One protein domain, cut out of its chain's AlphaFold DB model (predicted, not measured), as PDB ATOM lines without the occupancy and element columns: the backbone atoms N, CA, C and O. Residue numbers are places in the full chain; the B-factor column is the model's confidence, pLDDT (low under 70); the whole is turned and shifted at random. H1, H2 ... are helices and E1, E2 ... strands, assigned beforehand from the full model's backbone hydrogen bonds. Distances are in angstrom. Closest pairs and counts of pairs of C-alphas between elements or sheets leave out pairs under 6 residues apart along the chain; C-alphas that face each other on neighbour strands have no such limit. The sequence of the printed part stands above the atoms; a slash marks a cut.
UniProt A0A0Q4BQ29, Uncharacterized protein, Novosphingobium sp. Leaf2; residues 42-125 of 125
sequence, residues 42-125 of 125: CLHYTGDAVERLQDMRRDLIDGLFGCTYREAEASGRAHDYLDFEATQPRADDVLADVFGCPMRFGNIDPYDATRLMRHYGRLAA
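Overview. This is residues 42 to 125 of the 125 residues of an uncharacterized protein of Novosphingobium sp. Leaf2 (UniProt A0A0Q4BQ29). The chain makes a long, loose loop: H1 runs out along the length, a small helical hairpin of H2 and H3 turns at the far end, and H3 and then H4 come back, slanting against H1. H6 is set across the other end beyond H4, with the short H5 before it, and the short strand E1 lies near the start of H4. The printed part has 84 residues, with one named strand and six named helices in the order E1, H1, H2, H3, H4, H5, H6, and is mostly helix. It is loose, with a radius of gyration of the C-alphas of 16.2 A, and elongated, spanning 48 by 26 by 20 A.

Arrangement. Begin at E1, residues 44 to 46, which pairs with no named strand; it and H1, residues 48 to 65, meet only through their link. H2, residues 69 to 74, and H3, residues 78 to 86, form a helical hairpin: they touch, opposite ways at a shallow tilt of 18 degrees, closest at the C-alphas of Ala 72 and Ala 78, 5.1 A apart. With residues 61 to 65 alone, H1 only just touches H3, with 3 pairs of C-alphas within 8 A, the closest those of Ile 61 and Glu 85 at 6.8 A, opposite ways at a steep tilt of 58 degrees. Look next at H4, residues 91 to 99: H1 touches it with residues 50 to 57 alone, at a steep tilt of 54 degrees, opposite ways, the closest C-alphas being those of Gln 54 and Ala 91, 6.0 A apart. The helix packing is mostly crossed, but only just, with 1 of 3 pairs at a shallow tilt. The closest C-alphas of E1 and H4 are those of Tyr 45 and Asp 92, 6.3 A apart. H5, residues 102 to 105, and H6, residues 110 to 124, are close but not clearly touching, with the C-alphas of Phe 105 and Ala 113 closest at 5.7 A. H4 and H6 are also close but not clearly touching, with Phe 99 and Gly 121 closest at 6.5 A between C-alphas. H1 and H6 are apart. Every O i to N i+4 pair in H1, H2, H3, H4 and H6 is within hydrogen-bond range; H5 is too short for such a pair, and its 1 pair of O i to N i+3 is within range.

Along the chain. Find C-alpha 44 at (-44.580, 255.976, 15.395), where E1 begins; it measures 6.5 A. H1 starts at C-alpha 48, at (-31.130, 256.664, 15.725), and runs 25.6 A. H2 is 8.6 A long, H3 12.2 A, H4 11.9 A and H5 5.9 A. H6 runs 20.9 A to C-alpha 124 at (-40.622, 239.998, 3.220).

Size, cuts and confidence. The two C-alphas farthest apart are those of Ser 75 and Leu 123, at 50.3 A. The printed part has no cut, ends at the chain's last residue, 125, and has no long link. Its mean pLDDT is 88.6; look for values under 70 at residue 106 and at residues 124 to 125.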
ATOM      1  N   CYS A  42     -51.562 256.504  17.991       76.12
ATOM      2  CA  CYS A  42     -50.888 255.783  16.923       76.12
ATOM      3  C   CYS A  42     -49.441 255.453  17.295       76.12
ATOM      4  O   CYS A  42     -48.793 256.127  18.095       76.12
ATOM      5  N   LEU A  43     -48.934 254.362  16.721       87.12
ATOM      6  CA  LEU A  43     -47.527 253.991  16.835       87.12
ATOM      7  C   LEU A  43     -46.708 254.775  15.807       87.12
ATOM      8  O   LEU A  43     -47.124 254.907  14.659       87.12
ATOM      9  N   HIS A  44     -45.530 255.229  16.216       88.81
ATOM     10  CA  HIS A  44     -44.580 255.976  15.395       88.81
ATOM     11  C   HIS A  44     -43.221 255.285  15.385       88.81
ATOM     12  O   HIS A  44     -42.830 254.655  16.380       88.81
ATOM     13  N   TYR A  45     -42.478 255.430  14.288       91.31
ATOM     14  CA  TYR A  45     -41.109 254.936  14.230       91.31
ATOM     15  C   TYR A  45     -40.202 255.747  15.158       91.31
ATOM     16  O   TYR A  45     -40.379 256.943  15.372       91.31
ATOM     17  N   THR A  46     -39.219 255.071  15.736       91.69
ATOM     18  CA  THR A  46     -38.159 255.675  16.540       91.69
ATOM     19  C   THR A  46     -36.872 254.860  16.414       91.69
ATOM     20  O   THR A  46     -36.890 253.717  15.943       91.69
ATOM     21  N   GLY A  47     -35.764 255.458  16.844       90.50
ATOM     22  CA  GLY A  47     -34.405 254.939  16.734       90.50
ATOM     23  C   GLY A  47     -33.477 255.939  16.047       90.50
ATOM     24  O   GLY A  47     -33.932 256.840  15.342       90.50
ATOM     25  N   ASP A  48     -32.170 255.747  16.212       91.25
ATOM     26  CA  ASP A  48     -31.130 256.664  15.725       91.25
ATOM     27  C   ASP A  48     -31.243 256.945  14.217       91.25
ATOM     28  O   ASP A  48     -31.025 258.063  13.753       91.25
ATOM     29  N   ALA A  49     -31.612 255.931  13.428       88.75
ATOM     30  CA  ALA A  49     -31.819 256.086  11.991       88.75
ATOM     31  C   ALA A  49     -32.988 257.032  11.665       88.75
ATOM     32  O   ALA A  49     -32.902 257.806  10.712       88.75
ATOM     33  N   VAL A  50     -34.056 256.995  12.469       91.69
ATOM     34  CA  VAL A  50     -35.235 257.859  12.318       91.69
ATOM     35  C   VAL A  50     -34.885 259.293  12.692       91.69
ATOM     36  O   VAL A  50     -35.229 260.206  11.947       91.69
ATOM     37  N   GLU A  51     -34.155 259.495  13.792       92.06
ATOM     38  CA  GLU A  51     -33.685 260.823  14.212       92.06
ATOM     39  C   GLU A  51     -32.809 261.463  13.130       92.06
ATOM     40  O   GLU A  51     -33.075 262.579  12.685       92.06
ATOM     41  N   ARG A  52     -31.840 260.710  12.593       91.62
ATOM     42  CA  ARG A  52     -30.992 261.178  11.485       91.62
ATOM     43  C   ARG A  52     -31.791 261.507  10.225       91.62
ATOM     44  O   ARG A  52     -31.452 262.453   9.519       91.62
ATOM     45  N   LEU A  53     -32.832 260.732   9.927       92.81
ATOM     46  CA  LEU A  53     -33.708 260.981   8.784       92.81
ATOM     47  C   LEU A  53     -34.549 262.253   8.988       92.81
ATOM     48  O   LEU A  53     -34.735 263.021   8.046       92.81
ATOM     49  N   GLN A  54     -35.029 262.502  10.210       92.06
ATOM     50  CA  GLN A  54     -35.758 263.721  10.569       92.06
ATOM     51  C   GLN A  54     -34.864 264.964  10.501       92.06
ATOM     52  O   GLN A  54     -35.290 265.985   9.958       92.06
ATOM     53  N   ASP A  55     -33.625 264.865  10.985       92.94
ATOM     54  CA  ASP A  55     -32.637 265.938  10.881       92.94
ATOM     55  C   ASP A  55     -32.336 266.262   9.414       92.94
ATOM     56  O   ASP A  55     -32.436 267.415   9.002       92.94
ATOM     57  N   MET A  56     -32.088 265.238   8.594       92.62
ATOM     58  CA  MET A  56     -31.834 265.412   7.163       92.62
ATOM     59  C   MET A  56     -33.039 265.994   6.421       92.62
ATOM     60  O   MET A  56     -32.881 266.856   5.558       92.62
ATOM     61  N   ARG A  57     -34.258 265.558   6.766       94.00
ATOM     62  CA  ARG A  57     -35.490 266.160   6.246       94.00
ATOM     63  C   ARG A  57     -35.528 267.651   6.569       94.00
ATOM     64  O   ARG A  57     -35.841 268.434   5.680       94.00
ATOM     65  N   ARG A  58     -35.229 268.043   7.810       93.44
ATOM     66  CA  ARG A  58     -35.220 269.453   8.221       93.44
ATOM     67  C   ARG A  58     -34.182 270.253   7.436       93.44
ATOM     68  O   ARG A  58     -34.554 271.259   6.850       93.44
ATOM     69  N   ASP A  59     -32.950 269.763   7.333       92.75
ATOM     70  CA  ASP A  59     -31.876 270.450   6.605       92.75
ATOM     71  C   ASP A  59     -32.218 270.638   5.115       92.75
ATOM     72  O   ASP A  59     -31.990 271.702   4.531       92.75
ATOM     73  N   LEU A  60     -32.821 269.621   4.491       90.94
ATOM     74  CA  LEU A  60     -33.272 269.698   3.101       90.94
ATOM     75  C   LEU A  60     -34.464 270.648   2.935       90.94
ATOM     76  O   LEU A  60     -34.514 271.384   1.952       90.94
ATOM     77  N   ILE A  61     -35.412 270.666   3.875       91.06
ATOM     78  CA  ILE A  61     -36.546 271.601   3.851       91.06
ATOM     79  C   ILE A  61     -36.066 273.040   4.031       91.06
ATOM     80  O   ILE A  61     -36.481 273.895   3.250       91.06
ATOM     81  N   ASP A  62     -35.161 273.294   4.978       93.06
ATOM     82  CA  ASP A  62     -34.527 274.600   5.180       93.06
ATOM     83  C   ASP A  62     -33.843 275.070   3.884       93.06
ATOM     84  O   ASP A  62     -34.039 276.204   3.436       93.06
ATOM     85  N   GLY A  63     -33.101 274.174   3.222       90.06
ATOM     86  CA  GLY A  63     -32.461 274.446   1.935       90.06
ATOM     87  C   GLY A  63     -33.449 274.727   0.795       90.06
ATOM     88  O   GLY A  63     -33.222 275.636  -0.004       90.06
ATOM     89  N   LEU A  64     -34.558 273.984   0.721       89.38
ATOM     90  CA  LEU A  64     -35.595 274.164  -0.301       89.38
ATOM     91  C   LEU A  64     -36.426 275.436  -0.088       89.38
ATOM     92  O   LEU A  64     -36.794 276.097  -1.060       89.38
ATOM     93  N   PHE A  65     -36.727 275.779   1.165       89.69
ATOM     94  CA  PHE A  65     -37.436 277.009   1.519       89.69
ATOM     95  C   PHE A  65     -36.531 278.245   1.389       89.69
ATOM     96  O   PHE A  65     -37.003 279.337   1.059       89.69
ATOM     97  N   GLY A  66     -35.227 278.061   1.610       91.94
ATOM     98  CA  GLY A  66     -34.184 279.076   1.472       91.94
ATOM     99  C   GLY A  66     -33.770 279.750   2.782       91.94
ATOM    100  O   GLY A  66     -32.961 280.676   2.744       91.94
ATOM    101  N   CYS A  67     -34.315 279.325   3.923       91.94
ATOM    102  CA  CYS A  67     -33.870 279.725   5.257       91.94
ATOM    103  C   CYS A  67     -34.369 278.734   6.312       91.94
ATOM    104  O   CYS A  67     -35.291 277.958   6.059       91.94
ATOM    105  N   THR A  68     -33.807 278.825   7.514       95.50
ATOM    106  CA  THR A  68     -34.247 278.017   8.655       95.50
ATOM    107  C   THR A  68     -35.609 278.464   9.193       95.50
ATOM    108  O   THR A  68     -35.989 279.634   9.049       95.50
ATOM    109  N   TYR A  69     -36.316 277.578   9.908       92.94
ATOM    110  CA  TYR A  69     -37.547 277.952  10.631       92.94
ATOM    111  C   TYR A  69     -37.346 279.180  11.536       92.94
ATOM    112  O   TYR A  69     -38.170 280.091  11.545       92.94
ATOM    113  N   ARG A  70     -36.228 279.248  12.269       95.56
ATOM    114  CA  ARG A  70     -35.939 280.354  13.199       95.56
ATOM    115  C   ARG A  70     -35.776 281.695  12.478       95.56
ATOM    116  O   ARG A  70     -36.196 282.731  12.991       95.56
ATOM    117  N   GLU A  71     -35.171 281.692  11.295       95.69
ATOM    118  CA  GLU A  71     -35.041 282.890  10.460       95.69
ATOM    119  C   GLU A  71     -36.383 283.297   9.841       95.69
ATOM    120  O   GLU A  71     -36.708 284.489   9.792       95.69
ATOM    121  N   ALA A  72     -37.190 282.316   9.420       93.44
ATOM    122  CA  ALA A  72     -38.546 282.549   8.940       93.44
ATOM    123  C   ALA A  72     -39.424 283.155  10.047       93.44
ATOM    124  O   ALA A  72     -40.118 284.143   9.810       93.44
ATOM    125  N   GLU A  73     -39.338 282.629  11.269       95.81
ATOM    126  CA  GLU A  73     -40.028 283.142  12.452       95.81
ATOM    127  C   GLU A  73     -39.617 284.581  12.774       95.81
ATOM    128  O   GLU A  73     -40.482 285.454  12.878       95.81
ATOM    129  N   ALA A  74     -38.313 284.867  12.827       96.44
ATOM    130  CA  ALA A  74     -37.801 286.219  13.058       96.44
ATOM    131  C   ALA A  74     -38.262 287.233  11.991       96.44
ATOM    132  O   ALA A  74     -38.362 288.428  12.269       96.44
ATOM    133  N   SER A  75     -38.573 286.753  10.785       94.00
ATOM    134  CA  SER A  75     -39.044 287.560   9.654       94.00
ATOM    135  C   SER A  75     -40.574 287.599   9.516       94.00
ATOM    136  O   SER A  75     -41.079 288.148   8.538       94.00
ATOM    137  N   GLY A  76     -41.326 287.003  10.451       94.25
ATOM    138  CA  GLY A  76     -42.794 286.946  10.409       94.25
ATOM    139  C   GLY A  76     -43.372 285.980   9.364       94.25
ATOM    140  O   GLY A  76     -44.551 286.069   9.035       94.25
ATOM    141  N   ARG A  77     -42.557 285.057   8.844       94.12
ATOM    142  CA  ARG A  77     -42.892 284.072   7.799       94.12
ATOM    143  C   ARG A  77     -42.974 282.634   8.327       94.12
ATOM    144  O   ARG A  77     -42.910 281.692   7.543       94.12
ATOM    145  N   ALA A  78     -43.120 282.446   9.643       93.56
ATOM    146  CA  ALA A  78     -43.237 281.115  10.254       93.56
ATOM    147  C   ALA A  78     -44.368 280.283   9.627       93.56
ATOM    148  O   ALA A  78     -44.185 279.102   9.354       93.56
ATOM    149  N   HIS A  79     -45.517 280.909   9.348       94.06
ATOM    150  CA  HIS A  79     -46.648 280.230   8.714       94.06
ATOM    151  C   HIS A  79     -46.320 279.740   7.299       94.06
ATOM    152  O   HIS A  79     -46.615 278.593   6.993       94.06
ATOM    153  N   ASP A  80     -45.634 280.545   6.479       91.50
ATOM    154  CA  ASP A  80     -45.209 280.130   5.134       91.50
ATOM    155  C   ASP A  80     -44.272 278.915   5.187       91.50
ATOM    156  O   ASP A  80     -44.369 278.016   4.351       91.50
ATOM    157  N   TYR A  81     -43.355 278.895   6.164       92.75
ATOM    158  CA  TYR A  81     -42.444 277.771   6.374       92.75
ATOM    159  C   TYR A  81     -43.220 276.508   6.762       92.75
ATOM    160  O   TYR A  81     -43.010 275.459   6.164       92.75
ATOM    161  N   LEU A  82     -44.134 276.605   7.735       92.69
ATOM    162  CA  LEU A  82     -44.925 275.462   8.206       92.69
ATOM    163  C   LEU A  82     -45.860 274.926   7.116       92.69
ATOM    164  O   LEU A  82     -45.981 273.712   6.959       92.69
ATOM    165  N   ASP A  83     -46.478 275.810   6.331       92.88
ATOM    166  CA  ASP A  83     -47.300 275.421   5.185       92.88
ATOM    167  C   ASP A  83     -46.453 274.705   4.130       92.88
ATOM    168  O   ASP A  83     -46.866 273.668   3.607       92.88
ATOM    169  N   PHE A  84     -45.248 275.211   3.841       90.12
ATOM    170  CA  PHE A  84     -44.310 274.544   2.941       90.12
ATOM    171  C   PHE A  84     -43.892 273.172   3.479       90.12
ATOM    172  O   PHE A  84     -44.001 272.177   2.759       90.12
ATOM    173  N   GLU A  85     -43.486 273.090   4.744       91.19
ATOM    174  CA  GLU A  85     -43.117 271.844   5.415       91.19
ATOM    175  C   GLU A  85     -44.258 270.815   5.383       91.19
ATOM    176  O   GLU A  85     -44.007 269.633   5.151       91.19
ATOM    177  N   ALA A  86     -45.509 271.247   5.561       89.75
ATOM    178  CA  ALA A  86     -46.684 270.379   5.515       89.75
ATOM    179  C   ALA A  86     -46.965 269.807   4.116       89.75
ATOM    180  O   ALA A  86     -47.601 268.759   4.002       89.75
ATOM    181  N   THR A  87     -46.480 270.449   3.045       89.69
ATOM    182  CA  THR A  87     -46.533 269.866   1.690       89.69
ATOM    183  C   THR A  87     -45.504 268.759   1.468       89.69
ATOM    184  O   THR A  87     -45.593 268.039   0.473       89.69
ATOM    185  N   GLN A  88     -44.525 268.628   2.366       88.88
ATOM    186  CA  GLN A  88     -43.453 267.650   2.264       88.88
ATOM    187  C   GLN A  88     -43.790 266.389   3.073       88.88
ATOM    188  O   GLN A  88     -44.200 266.508   4.232       88.88
ATOM    189  N   PRO A  89     -43.555 265.180   2.525       90.88
ATOM    190  CA  PRO A  89     -43.793 263.925   3.240       90.88
ATOM    191  C   PRO A  89     -43.105 263.890   4.608       90.88
ATOM    192  O   PRO A  89     -41.998 264.426   4.763       90.88
ATOM    193  N   ARG A  90     -43.720 263.256   5.611       89.12
ATOM    194  CA  ARG A  90     -43.058 263.037   6.905       89.12
ATOM    195  C   ARG A  90     -42.095 261.858   6.807       89.12
ATOM    196  O   ARG A  90     -42.245 260.988   5.954       89.12
ATOM    197  N   ALA A  91     -41.110 261.819   7.703       90.00
ATOM    198  CA  ALA A  91     -40.196 260.683   7.815       90.00
ATOM    199  C   ALA A  91     -40.960 259.370   8.059       90.00
ATOM    200  O   ALA A  91     -40.673 258.369   7.413       90.00
ATOM    201  N   ASP A  92     -41.980 259.406   8.920       88.38
ATOM    202  CA  ASP A  92     -42.824 258.244   9.211       88.38
ATOM    203  C   ASP A  92     -43.589 257.736   7.988       88.38
ATOM    204  O   ASP A  92     -43.681 256.526   7.807       88.38
ATOM    205  N   ASP A  93     -44.099 258.631   7.136       89.19
ATOM    206  CA  ASP A  93     -44.823 258.245   5.918       89.19
ATOM    207  C   ASP A  93     -43.881 257.515   4.950       89.19
ATOM    208  O   ASP A  93     -44.195 256.441   4.442       89.19
ATOM    209  N   VAL A  94     -42.671 258.053   4.768       91.00
ATOM    210  CA  VAL A  94     -41.637 257.450   3.914       91.00
ATOM    211  C   VAL A  94     -41.179 256.097   4.469       91.00
ATOM    212  O   VAL A  94     -41.014 255.140   3.716       91.00
ATOM    213  N   LEU A  95     -40.991 255.983   5.786       90.38
ATOM    214  CA  LEU A  95     -40.641 254.713   6.425       90.38
ATOM    215  C   LEU A  95     -41.789 253.700   6.348       90.38
ATOM    216  O   LEU A  95     -41.532 252.513   6.167       90.38
ATOM    217  N   ALA A  96     -43.042 254.148   6.437       89.31
ATOM    218  CA  ALA A  96     -44.215 253.292   6.309       89.31
ATOM    219  C   ALA A  96     -44.347 252.687   4.903       89.31
ATOM    220  O   ALA A  96     -44.793 251.543   4.790       89.31
ATOM    221  N   ASP A  97     -43.924 253.402   3.860       87.25
ATOM    222  CA  ASP A  97     -43.887 252.881   2.489       87.25
ATOM    223  C   ASP A  97     -42.817 251.789   2.303       87.25
ATOM    224  O   ASP A  97     -43.008 250.864   1.513       87.25
ATOM    225  N   VAL A  98     -41.710 251.859   3.053       85.56
ATOM    226  CA  VAL A  98     -40.593 250.900   2.959       85.56
ATOM    227  C   VAL A  98     -40.779 249.697   3.892       85.56
ATOM    228  O   VAL A  98     -40.596 248.553   3.481       85.56
ATOM    229  N   PHE A  99     -41.155 249.941   5.149       85.19
ATOM    230  CA  PHE A  99     -41.188 248.938   6.222       85.19
ATOM    231  C   PHE A  99     -42.607 248.579   6.688       85.19
ATOM    232  O   PHE A  99     -42.781 247.685   7.519       85.19
ATOM    233  N   GLY A 100     -43.628 249.233   6.131       85.25
ATOM    234  CA  GLY A 100     -45.040 248.966   6.388       85.25
ATOM    235  C   GLY A 100     -45.634 249.792   7.531       85.25
ATOM    236  O   GLY A 100     -45.115 249.817   8.637       85.25
ATOM    237  N   CYS A 101     -46.802 250.392   7.288       85.75
ATOM    238  CA  CYS A 101     -47.477 251.304   8.218       85.75
ATOM    239  C   CYS A 101     -47.594 250.789   9.680       85.75
ATOM    240  O   CYS A 101     -48.264 249.772   9.917       85.75
ATOM    241  N   PRO A 102     -47.048 251.526  10.675       84.25
ATOM    242  CA  PRO A 102     -47.144 251.191  12.101       84.25
ATOM    243  C   PRO A 102     -48.571 251.053  12.641       84.25
ATOM    244  O   PRO A 102     -48.811 250.276  13.567       84.25
ATOM    245  N   MET A 103     -49.545 251.749  12.044       81.31
ATOM    246  CA  MET A 103     -50.954 251.681  12.459       81.31
ATOM    247  C   MET A 103     -51.555 250.274  12.336       81.31
ATOM    248  O   MET A 103     -52.553 249.966  12.985       81.31
ATOM    249  N   ARG A 104     -50.942 249.384  11.543       81.00
ATOM    250  CA  ARG A 104     -51.365 247.978  11.434       81.00
ATOM    251  C   ARG A 104     -51.241 247.215  12.754       81.00
ATOM    252  O   ARG A 104     -51.894 246.188  12.915       81.00
ATOM    253  N   PHE A 105     -50.438 247.720  13.688       78.62
ATOM    254  CA  PHE A 105     -50.262 247.170  15.031       78.62
ATOM    255  C   PHE A 105     -51.085 247.931  16.086       78.62
ATOM    256  O   PHE A 105     -50.779 247.865  17.278       78.62
ATOM    257  N   GLY A 106     -52.122 248.668  15.662       68.31
ATOM    258  CA  GLY A 106     -53.012 249.407  16.555       68.31
ATOM    259  C   GLY A 106     -53.548 248.528  17.690       68.31
ATOM    260  O   GLY A 106     -53.953 247.387  17.464       68.31
ATOM    261  N   ASN A 107     -53.546 249.068  18.912       75.94
ATOM    262  CA  ASN A 107     -53.900 248.393  20.174       75.94
ATOM    263  C   ASN A 107     -52.898 247.349  20.711       75.94
ATOM    264  O   ASN A 107     -53.179 246.726  21.734       75.94
ATOM    265  N   ILE A 108     -51.735 247.162  20.081       84.62
ATOM    266  CA  ILE A 108     -50.645 246.345  20.636       84.62
ATOM    267  C   ILE A 108     -49.721 247.245  21.472       84.62
ATOM    268  O   ILE A 108     -49.580 248.445  21.204       84.62
ATOM    269  N   ASP A 109     -49.119 246.690  22.523       86.62
ATOM    270  CA  ASP A 109     -48.040 247.359  23.251       86.62
ATOM    271  C   ASP A 109     -46.850 247.658  22.306       86.62
ATOM    272  O   ASP A 109     -46.525 246.816  21.462       86.62
ATOM    273  N   PRO A 110     -46.180 248.825  22.405       87.81
ATOM    274  CA  PRO A 110     -45.089 249.186  21.498       87.81
ATOM    275  C   PRO A 110     -43.955 248.151  21.409       87.81
ATOM    276  O   PRO A 110     -43.376 247.961  20.333       87.81
ATOM    277  N   TYR A 111     -43.653 247.443  22.502       87.69
ATOM    278  CA  TYR A 111     -42.627 246.404  22.514       87.69
ATOM    279  C   TYR A 111     -43.030 245.206  21.646       87.69
ATOM    280  O   TYR A 111     -42.269 244.776  20.772       87.69
ATOM    281  N   ASP A 112     -44.245 244.694  21.836       89.00
ATOM    282  CA  ASP A 112     -44.761 243.565  21.058       89.00
ATOM    283  C   ASP A 112     -44.996 243.949  19.592       89.00
ATOM    284  O   ASP A 112     -44.667 243.176  18.688       89.00
ATOM    285  N   ALA A 113     -45.466 245.174  19.339       88.69
ATOM    286  CA  ALA A 113     -45.603 245.722  17.993       88.69
ATOM    287  C   ALA A 113     -44.248 245.779  17.268       88.69
ATOM    288  O   ALA A 113     -44.137 245.326  16.129       88.69
ATOM    289  N   THR A 114     -43.192 246.244  17.948       89.56
ATOM    290  CA  THR A 114     -41.822 246.267  17.403       89.56
ATOM    291  C   THR A 114     -41.337 244.864  17.044       89.56
ATOM    292  O   THR A 114     -40.760 244.646  15.975       89.56
ATOM    293  N   ARG A 115     -41.583 243.876  17.915       89.50
ATOM    294  CA  ARG A 115     -41.209 242.479  17.650       89.50
ATOM    295  C   ARG A 115     -41.934 241.913  16.432       89.50
ATOM    296  O   ARG A 115     -41.292 241.262  15.607       89.50
ATOM    297  N   LEU A 116     -43.238 242.160  16.317       87.69
ATOM    298  CA  LEU A 116     -44.047 241.714  15.182       87.69
ATOM    299  C   LEU A 116     -43.598 242.375  13.879       87.69
ATOM    300  O   LEU A 116     -43.382 241.675  12.893       87.69
ATOM    301  N   MET A 117     -43.386 243.691  13.885       90.12
ATOM    302  CA  MET A 117     -42.867 244.434  12.737       90.12
ATOM    303  C   MET A 117     -41.544 243.842  12.237       90.12
ATOM    304  O   MET A 117     -41.428 243.509  11.060       90.12
ATOM    305  N   ARG A 118     -40.572 243.624  13.133       89.69
ATOM    306  CA  ARG A 118     -39.280 243.014  12.774       89.69
ATOM    307  C   ARG A 118     -39.431 241.595  12.236       89.69
ATOM    308  O   ARG A 118     -38.711 241.210  11.320       89.69
ATOM    309  N   HIS A 119     -40.351 240.809  12.793       87.88
ATOM    310  CA  HIS A 119     -40.631 239.467  12.292       87.88
ATOM    311  C   HIS A 119     -41.179 239.502  10.860       87.88
ATOM    312  O   HIS A 119     -40.648 238.809   9.997       87.88
ATOM    313  N   TYR A 120     -42.182 240.343  10.591       83.75
ATOM    314  CA  TYR A 120     -42.767 240.472   9.255       83.75
ATOM    315  C   TYR A 120     -41.799 241.082   8.239       83.75
ATOM    316  O   TYR A 120     -41.733 240.591   7.117       83.75
ATOM    317  N   GLY A 121     -41.009 242.085   8.635       80.69
ATOM    318  CA  GLY A 121     -39.995 242.687   7.769       80.69
ATOM    319  C   GLY A 121     -38.953 241.671   7.296       80.69
ATOM    320  O   GLY A 121     -38.605 241.655   6.123       80.69
ATOM    321  N   ARG A 122     -38.533 240.745   8.169       81.62
ATOM    322  CA  ARG A 122     -37.600 239.663   7.802       81.62
ATOM    323  C   ARG A 122     -38.199 238.595   6.894       81.62
ATOM    324  O   ARG A 122     -37.449 237.915   6.213       81.62
ATOM    325  N   LEU A 123     -39.516 238.391   6.929       77.44
ATOM    326  CA  LEU A 123     -40.190 237.429   6.050       77.44
ATOM    327  C   LEU A 123     -40.420 237.984   4.639       77.44
ATOM    328  O   LEU A 123     -40.674 237.206   3.723       77.44
ATOM    329  N   ALA A 124     -40.393 239.309   4.485       68.12
ATOM    330  CA  ALA A 124     -40.622 239.998   3.220       68.12
ATOM    331  C   ALA A 124     -39.330 240.308   2.435       68.12
ATOM    332  O   ALA A 124     -39.431 240.687   1.268       68.12
ATOM    333  N   ALA A 125     -38.160 240.165   3.068       60.25
ATOM    334  CA  ALA A 125     -36.828 240.343   2.479       60.25
ATOM    335  C   ALA A 125     -36.275 239.026   1.912       60.25
ATOM    336  O   ALA A 125     -35.599 239.083   0.861       60.25
TER     337      ALA A 125